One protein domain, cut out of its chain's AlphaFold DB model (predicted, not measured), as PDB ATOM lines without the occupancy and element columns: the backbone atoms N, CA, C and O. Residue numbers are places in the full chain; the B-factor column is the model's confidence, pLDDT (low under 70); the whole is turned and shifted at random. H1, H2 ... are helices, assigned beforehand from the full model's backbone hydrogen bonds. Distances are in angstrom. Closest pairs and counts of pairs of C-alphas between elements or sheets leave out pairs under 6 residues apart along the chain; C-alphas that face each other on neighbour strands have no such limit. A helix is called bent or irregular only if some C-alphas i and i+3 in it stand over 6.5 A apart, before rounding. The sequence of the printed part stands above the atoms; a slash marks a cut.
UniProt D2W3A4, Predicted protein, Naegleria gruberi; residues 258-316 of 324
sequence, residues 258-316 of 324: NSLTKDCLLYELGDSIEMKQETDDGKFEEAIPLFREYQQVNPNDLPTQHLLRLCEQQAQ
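What this domain is: This is residues 258 to 316 of the 324 residues of the protein "Predicted protein" of Naegleria gruberi (UniProt D2W3A4). Three helices run up and down beside one another: H2 and H3 form a close hairpin, and H1 lies more loosely alongside, touching H2. The 59 printed residues hold H1, H2 and H3 in chain order, with no named strand; the class is all helix. The whole is compact, radius of gyration of the C-alphas 11.4 A, with an elongated outline of 33 by 20 by 15 A.

Where its parts are: Find C-alpha 263 at (-44.493, -38.274, 14.557); H1 runs from there to 276, 19.8 A. H2, residues 284 to 297, spans 20.6 A and is only just irregular: C-alphas 286 and 289 are 6.53 A apart. H3, residues 302 to 316, spans 21.2 A and ends at (-28.607, -50.683, 32.983).

How they stand to each other: Look at C-alphas 269 and 287, 7.2 A apart, the closest of H1 and H2; this helical hairpin touches at a shallow tilt of 18 degrees, opposite ways. H2 and H3, also a hairpin, touch at 28 degrees, shallow, opposite ways, closest at C-alphas 284 and 311, 5.1 A. H1 and H3 are near each other. Every O i to N i+4 pair is within hydrogen-bond range in H1 and H3, but 7 of 10 in H2.

The domain as a whole: C-alphas 258 and 316, the farthest apart, are 36.1 A apart. The printed part has no cut and no long link. Residues 258 to 282 are under pLDDT 70.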
ATOM      1  N   ASN A 258     -48.423 -30.476  11.088       46.09
ATOM      2  CA  ASN A 258     -49.636 -31.288  10.899       46.09
ATOM      3  C   ASN A 258     -49.363 -32.635  10.169       46.09
ATOM      4  O   ASN A 258     -50.276 -33.213   9.573       46.09
ATOM      5  N   SER A 259     -48.114 -33.127  10.111       48.03
ATOM      6  CA  SER A 259     -47.744 -34.349   9.366       48.03
ATOM      7  C   SER A 259     -48.024 -35.630  10.165       48.03
ATOM      8  O   SER A 259     -47.161 -36.216  10.810       48.03
ATOM      9  N   LEU A 260     -49.267 -36.082  10.042       51.25
ATOM     10  CA  LEU A 260     -49.983 -37.079  10.847       51.25
ATOM     11  C   LEU A 260     -49.567 -38.567  10.763       51.25
ATOM     12  O   LEU A 260     -50.395 -39.417  11.066       51.25
ATOM     13  N   THR A 261     -48.364 -38.968  10.328       53.81
ATOM     14  CA  THR A 261     -48.128 -40.427  10.101       53.81
ATOM     15  C   THR A 261     -46.904 -41.076  10.724       53.81
ATOM     16  O   THR A 261     -46.922 -42.292  10.884       53.81
ATOM     17  N   LYS A 262     -45.865 -40.335  11.121       52.47
ATOM     18  CA  LYS A 262     -44.707 -40.933  11.822       52.47
ATOM     19  C   LYS A 262     -44.383 -40.267  13.151       52.47
ATOM     20  O   LYS A 262     -43.941 -40.954  14.065       52.47
ATOM     21  N   ASP A 263     -44.683 -38.980  13.290       55.38
ATOM     22  CA  ASP A 263     -44.493 -38.274  14.557       55.38
ATOM     23  C   ASP A 263     -45.519 -38.727  15.613       55.38
ATOM     24  O   ASP A 263     -45.163 -38.845  16.782       55.38
ATOM     25  N   CYS A 264     -46.730 -39.133  15.198       56.69
ATOM     26  CA  CYS A 264     -47.773 -39.734  16.049       56.69
ATOM     27  C   CYS A 264     -47.273 -40.904  16.904       56.69
ATOM     28  O   CYS A 264     -47.509 -40.917  18.108       56.69
ATOM     29  N   LEU A 265     -46.518 -41.836  16.312       58.22
ATOM     30  CA  LEU A 265     -45.967 -42.980  17.044       58.22
ATOM     31  C   LEU A 265     -44.988 -42.534  18.136       58.22
ATOM     32  O   LEU A 265     -44.989 -43.093  19.227       58.22
ATOM     33  N   LEU A 266     -44.175 -41.505  17.870       63.16
ATOM     34  CA  LEU A 266     -43.228 -40.971  18.849       63.16
ATOM     35  C   LEU A 266     -43.945 -40.255  20.005       63.16
ATOM     36  O   LEU A 266     -43.485 -40.331  21.143       63.16
ATOM     37  N   TYR A 267     -45.067 -39.586  19.728       64.56
ATOM     38  CA  TYR A 267     -45.912 -38.981  20.760       64.56
ATOM     39  C   TYR A 267     -46.547 -40.049  21.654       64.56
ATOM     40  O   TYR A 267     -46.405 -39.978  22.871       64.56
ATOM     41  N   GLU A 268     -47.138 -41.090  21.059       60.41
ATOM     42  CA  GLU A 268     -47.712 -42.224  21.796       60.41
ATOM     43  C   GLU A 268     -46.654 -42.971  22.625       60.41
ATOM     44  O   GLU A 268     -46.929 -43.425  23.737       60.41
ATOM     45  N   LEU A 269     -45.421 -43.071  22.121       60.78
ATOM     46  CA  LEU A 269     -44.274 -43.631  22.840       60.78
ATOM     47  C   LEU A 269     -43.815 -42.752  24.001       60.78
ATOM     48  O   LEU A 269     -43.535 -43.272  25.079       60.78
ATOM     49  N   GLY A 270     -43.753 -41.436  23.799       60.34
ATOM     50  CA  GLY A 270     -43.456 -40.472  24.856       60.34
ATOM     51  C   GLY A 270     -44.490 -40.531  25.978       60.34
ATOM     52  O   GLY A 270     -44.117 -40.674  27.138       60.34
ATOM     53  N   ASP A 271     -45.776 -40.533  25.626       65.31
ATOM     54  CA  ASP A 271     -46.881 -40.673  26.579       65.31
ATOM     55  C   ASP A 271     -46.877 -42.064  27.248       65.31
ATOM     56  O   ASP A 271     -47.203 -42.208  28.425       65.31
ATOM     57  N   SER A 272     -46.435 -43.109  26.537       58.91
ATOM     58  CA  SER A 272     -46.229 -44.436  27.126       58.91
ATOM     59  C   SER A 272     -45.102 -44.441  28.158       58.91
ATOM     60  O   SER A 272     -45.210 -45.155  29.148       58.91
ATOM     61  N   ILE A 273     -44.024 -43.684  27.947       60.94
ATOM     62  CA  ILE A 273     -42.942 -43.529  28.931       60.94
ATOM     63  C   ILE A 273     -43.426 -42.708  30.130       60.94
ATOM     64  O   ILE A 273     -43.125 -43.074  31.262       60.94
ATOM     65  N   GLU A 274     -44.224 -41.664  29.888       61.44
ATOM     66  CA  GLU A 274     -44.884 -40.844  30.916       61.44
ATOM     67  C   GLU A 274     -45.738 -41.720  31.853       61.44
ATOM     68  O   GLU A 274     -45.489 -41.763  33.058       61.44
ATOM     69  N   MET A 275     -46.658 -42.520  31.296       51.03
ATOM     70  CA  MET A 275     -47.529 -43.408  32.083       51.03
ATOM     71  C   MET A 275     -46.787 -44.579  32.746       51.03
ATOM     72  O   MET A 275     -47.212 -45.084  33.787       51.03
ATOM     73  N   LYS A 276     -45.683 -45.046  32.155       56.28
ATOM     74  CA  LYS A 276     -44.952 -46.230  32.638       56.28
ATOM     75  C   LYS A 276     -43.807 -45.916  33.591       56.28
ATOM     76  O   LYS A 276     -43.256 -46.837  34.164       56.28
ATOM     77  N   GLN A 277     -43.445 -44.651  33.793       51.03
ATOM     78  CA  GLN A 277     -42.606 -44.270  34.934       51.03
ATOM     79  C   GLN A 277     -43.417 -44.088  36.227       51.03
ATOM     80  O   GLN A 277     -42.826 -44.005  37.298       51.03
ATOM     81  N   GLU A 278     -44.751 -43.997  36.151       50.06
ATOM     82  CA  GLU A 278     -45.630 -44.016  37.335       50.06
ATOM     83  C   GLU A 278     -45.979 -45.441  37.796       50.06
ATOM     84  O   GLU A 278     -46.467 -45.635  38.907       50.06
ATOM     85  N   THR A 279     -45.722 -46.446  36.957       46.00
ATOM     86  CA  THR A 279     -45.947 -47.865  37.254       46.00
ATOM     87  C   THR A 279     -44.600 -48.584  37.250       46.00
ATOM     88  O   THR A 279     -43.865 -48.505  36.279       46.00
ATOM     89  N   ASP A 280     -44.248 -49.264  38.339       52.66
ATOM     90  CA  ASP A 280     -42.917 -49.843  38.634       52.66
ATOM     91  C   ASP A 280     -42.394 -50.891  37.610       52.66
ATOM     92  O   ASP A 280     -41.292 -51.423  37.735       52.66
ATOM     93  N   ASP A 281     -43.152 -51.188  36.551       52.75
ATOM     94  CA  ASP A 281     -42.887 -52.260  35.588       52.75
ATOM     95  C   ASP A 281     -42.118 -51.758  34.349       52.75
ATOM     96  O   ASP A 281     -42.574 -51.875  33.207       52.75
ATOM     97  N   GLY A 282     -40.935 -51.179  34.585       60.78
ATOM     98  CA  GLY A 282     -40.048 -50.521  33.615       60.78
ATOM     99  C   GLY A 282     -39.825 -51.243  32.275       60.78
ATOM    100  O   GLY A 282     -38.800 -51.877  32.042       60.78
ATOM    101  N   LYS A 283     -40.721 -51.014  31.311       70.75
ATOM    102  CA  LYS A 283     -40.610 -51.447  29.902       70.75
ATOM    103  C   LYS A 283     -39.695 -50.539  29.065       70.75
ATOM    104  O   LYS A 283     -39.975 -50.271  27.895       70.75
ATOM    105  N   PHE A 284     -38.594 -50.050  29.634       80.69
ATOM    106  CA  PHE A 284     -37.611 -49.254  28.883       80.69
ATOM    107  C   PHE A 284     -36.993 -50.061  27.736       80.69
ATOM    108  O   PHE A 284     -36.740 -49.518  26.662       80.69
ATOM    109  N   GLU A 285     -36.833 -51.372  27.933       84.31
ATOM    110  CA  GLU A 285     -36.327 -52.301  26.920       84.31
ATOM    111  C   GLU A 285     -37.222 -52.369  25.672       84.31
ATOM    112  O   GLU A 285     -36.706 -52.467  24.561       84.31
ATOM    113  N   GLU A 286     -38.548 -52.243  25.829       85.38
ATOM    114  CA  GLU A 286     -39.502 -52.234  24.708       85.38
ATOM    115  C   GLU A 286     -39.440 -50.925  23.904       85.38
ATOM    116  O   GLU A 286     -39.682 -50.928  22.697       85.38
ATOM    117  N   ALA A 287     -39.091 -49.802  24.545       85.62
ATOM    118  CA  ALA A 287     -39.013 -48.491  23.896       85.62
ATOM    119  C   ALA A 287     -37.724 -48.299  23.072       85.62
ATOM    120  O   ALA A 287     -37.741 -47.623  22.041       85.62
ATOM    121  N   ILE A 288     -36.609 -48.917  23.483       90.38
ATOM    122  CA  ILE A 288     -35.307 -48.839  22.792       90.38
ATOM    123  C   ILE A 288     -35.386 -49.182  21.291       90.38
ATOM    124  O   ILE A 288     -34.892 -48.378  20.491       90.38
ATOM    125  N   PRO A 289     -35.959 -50.326  20.849       91.69
ATOM    126  CA  PRO A 289     -36.015 -50.651  19.424       91.69
ATOM    127  C   PRO A 289     -36.826 -49.625  18.626       91.69
ATOM    128  O   PRO A 289     -36.424 -49.279  17.517       91.69
ATOM    129  N   LEU A 290     -37.896 -49.077  19.208       89.12
ATOM    130  CA  LEU A 290     -38.756 -48.084  18.563       89.12
ATOM    131  C   LEU A 290     -38.031 -46.743  18.379       89.12
ATOM    132  O   LEU A 290     -38.066 -46.156  17.297       89.12
ATOM    133  N   PHE A 291     -37.286 -46.288  19.392       89.94
ATOM    134  CA  PHE A 291     -36.443 -45.100  19.252       89.94
ATOM    135  C   PHE A 291     -35.311 -45.297  18.245       89.94
ATOM    136  O   PHE A 291     -35.011 -44.377  17.487       89.94
ATOM    137  N   ARG A 292     -34.696 -46.485  18.196       93.44
ATOM    138  CA  ARG A 292     -33.658 -46.797  17.201       93.44
ATOM    139  C   ARG A 292     -34.218 -46.803  15.782       93.44
ATOM    140  O   ARG A 292     -33.562 -46.281  14.885       93.44
ATOM    141  N   GLU A 293     -35.419 -47.340  15.576       91.88
ATOM    142  CA  GLU A 293     -36.109 -47.283  14.283       91.88
ATOM    143  C   GLU A 293     -36.389 -45.831  13.866       91.88
ATOM    144  O   GLU A 293     -36.036 -45.425  12.758       91.88
ATOM    145  N   TYR A 294     -36.931 -45.007  14.770       87.94
ATOM    146  CA  TYR A 294     -37.161 -43.588  14.482       87.94
ATOM    147  C   TYR A 294     -35.851 -42.841  14.190       87.94
ATOM    148  O   TYR A 294     -35.788 -42.046  13.252       87.94
ATOM    149  N   GLN A 295     -34.783 -43.124  14.940       92.06
ATOM    150  CA  GLN A 295     -33.466 -42.511  14.756       92.06
ATOM    151  C   GLN A 295     -32.828 -42.874  13.406       92.06
ATOM    152  O   GLN A 295     -32.100 -42.056  12.848       92.06
ATOM    153  N   GLN A 296     -33.108 -44.055  12.845       93.38
ATOM    154  CA  GLN A 296     -32.648 -44.401  11.492       93.38
ATOM    155  C   GLN A 296     -33.257 -43.479  10.430       93.38
ATOM    156  O   GLN A 296     -32.590 -43.141   9.453       93.38
ATOM    157  N   VAL A 297     -34.506 -43.048  10.631       92.69
ATOM    158  CA  VAL A 297     -35.195 -42.103   9.742       92.69
ATOM    159  C   VAL A 297     -34.786 -40.658  10.047       92.69
ATOM    160  O   VAL A 297     -34.618 -39.860   9.129       92.69
ATOM    161  N   ASN A 298     -34.587 -40.332  11.326       90.31
ATOM    162  CA  ASN A 298     -34.313 -38.984  11.822       90.31
ATOM    163  C   ASN A 298     -33.020 -38.946  12.660       90.31
ATOM    164  O   ASN A 298     -33.069 -38.727  13.874       90.31
ATOM    165  N   PRO A 299     -31.835 -39.121  12.043       92.75
ATOM    166  CA  PRO A 299     -30.579 -39.274  12.782       92.75
ATOM    167  C   PRO A 299     -30.201 -38.040  13.607       92.75
ATOM    168  O   PRO A 299     -29.477 -38.166  14.591       92.75
ATOM    169  N   ASN A 300     -30.713 -36.861  13.245       93.31
ATOM    170  CA  ASN A 300     -30.396 -35.585  13.888       93.31
ATOM    171  C   ASN A 300     -31.439 -35.124  14.926       93.31
ATOM    172  O   ASN A 300     -31.300 -34.022  15.458       93.31
ATOM    173  N   ASP A 301     -32.471 -35.923  15.230       91.69
ATOM    174  CA  ASP A 301     -33.459 -35.567  16.258       91.69
ATOM    175  C   ASP A 301     -32.867 -35.752  17.667       91.69
ATOM    176  O   ASP A 301     -32.890 -36.833  18.259       91.69
ATOM    177  N   LEU A 302     -32.296 -34.670  18.205       94.50
ATOM    178  CA  LEU A 302     -31.644 -34.656  19.520       94.50
ATOM    179  C   LEU A 302     -32.566 -35.096  20.672       94.50
ATOM    180  O   LEU A 302     -32.075 -35.773  21.577       94.50
ATOM    181  N   PRO A 303     -33.871 -34.763  20.680       92.62
ATOM    182  CA  PRO A 303     -34.806 -35.287  21.672       92.62
ATOM    183  C   PRO A 303     -34.926 -36.815  21.665       92.62
ATOM    184  O   PRO A 303     -34.813 -37.415  22.729       92.62
ATOM    185  N   THR A 304     -35.055 -37.464  20.501       91.12
ATOM    186  CA  THR A 304     -35.049 -38.937  20.427       91.12
ATOM    187  C   THR A 304     -33.731 -39.516  20.927       91.12
ATOM    188  O   THR A 304     -33.734 -40.466  21.705       91.12
ATOM    189  N   GLN A 305     -32.590 -38.921  20.559       94.19
ATOM    190  CA  GLN A 305     -31.287 -39.356  21.080       94.19
ATOM    191  C   GLN A 305     -31.196 -39.226  22.609       94.19
ATOM    192  O   GLN A 305     -30.560 -40.043  23.274       94.19
ATOM    193  N   HIS A 306     -31.800 -38.176  23.175       93.25
ATOM    194  CA  HIS A 306     -31.862 -37.960  24.618       93.25
ATOM    195  C   HIS A 306     -32.733 -39.012  25.309       93.25
ATOM    196  O   HIS A 306     -32.259 -39.631  26.258       93.25
ATOM    197  N   LEU A 307     -33.940 -39.273  24.801       90.62
ATOM    198  CA  LEU A 307     -34.844 -40.294  25.343       90.62
ATOM    199  C   LEU A 307     -34.248 -41.702  25.245       90.62
ATOM    200  O   LEU A 307     -34.269 -42.436  26.228       90.62
ATOM    201  N   LEU A 308     -33.631 -42.050  24.111       92.12
ATOM    202  CA  LEU A 308     -32.936 -43.326  23.944       92.12
ATOM    203  C   LEU A 308     -31.836 -43.505  25.000       92.12
ATOM    204  O   LEU A 308     -31.761 -44.553  25.636       92.12
ATOM    205  N   ARG A 309     -31.033 -42.459  25.245       94.00
ATOM    206  CA  ARG A 309     -30.002 -42.478  26.293       94.00
ATOM    207  C   ARG A 309     -30.609 -42.692  27.681       94.00
ATOM    208  O   ARG A 309     -30.041 -43.446  28.464       94.00
ATOM    209  N   LEU A 310     -31.733 -42.042  27.993       89.62
ATOM    210  CA  LEU A 310     -32.427 -42.234  29.271       89.62
ATOM    211  C   LEU A 310     -32.930 -43.675  29.423       89.62
ATOM    212  O   LEU A 310     -32.711 -44.279  30.469       89.62
ATOM    213  N   CYS A 311     -33.536 -44.249  28.379       89.00
ATOM    214  CA  CYS A 311     -33.973 -45.646  28.394       89.00
ATOM    215  C   CYS A 311     -32.796 -46.610  28.599       89.00
ATOM    216  O   CYS A 311     -32.898 -47.531  29.403       89.00
ATOM    217  N   GLU A 312     -31.668 -46.384  27.920       91.56
ATOM    218  CA  GLU A 312     -30.464 -47.212  28.065       91.56
ATOM    219  C   GLU A 312     -29.841 -47.100  29.467       91.56
ATOM    220  O   GLU A 312     -29.392 -48.104  30.015       91.56
ATOM    221  N   GLN A 313     -29.842 -45.908  30.076       90.81
ATOM    222  CA  GLN A 313     -29.367 -45.702  31.451       90.81
ATOM    223  C   GLN A 313     -30.260 -46.402  32.483       90.81
ATOM    224  O   GLN A 313     -29.753 -47.027  33.416       90.81
ATOM    225  N   GLN A 314     -31.581 -46.327  32.308       86.19
ATOM    226  CA  GLN A 314     -32.538 -46.984  33.200       86.19
ATOM    227  C   GLN A 314     -32.485 -48.509  33.066       86.19
ATOM    228  O   GLN A 314     -32.447 -49.197  34.076       86.19
ATOM    229  N   ALA A 315     -32.365 -49.045  31.845       86.12
ATOM    230  CA  ALA A 315     -32.221 -50.487  31.618       86.12
ATOM    231  C   ALA A 315     -30.926 -51.075  32.217       86.12
ATOM    232  O   ALA A 315     -30.869 -52.257  32.543       86.12
ATOM    233  N   GLN A 316     -29.870 -50.264  32.361       84.50
ATOM    234  CA  GLN A 316     -28.607 -50.683  32.983       84.50
ATOM    235  C   GLN A 316     -28.605 -50.566  34.505       84.50
ATOM    236  O   GLN A 316     -27.755 -51.184  35.149       84.50
TER     237      GLN A 316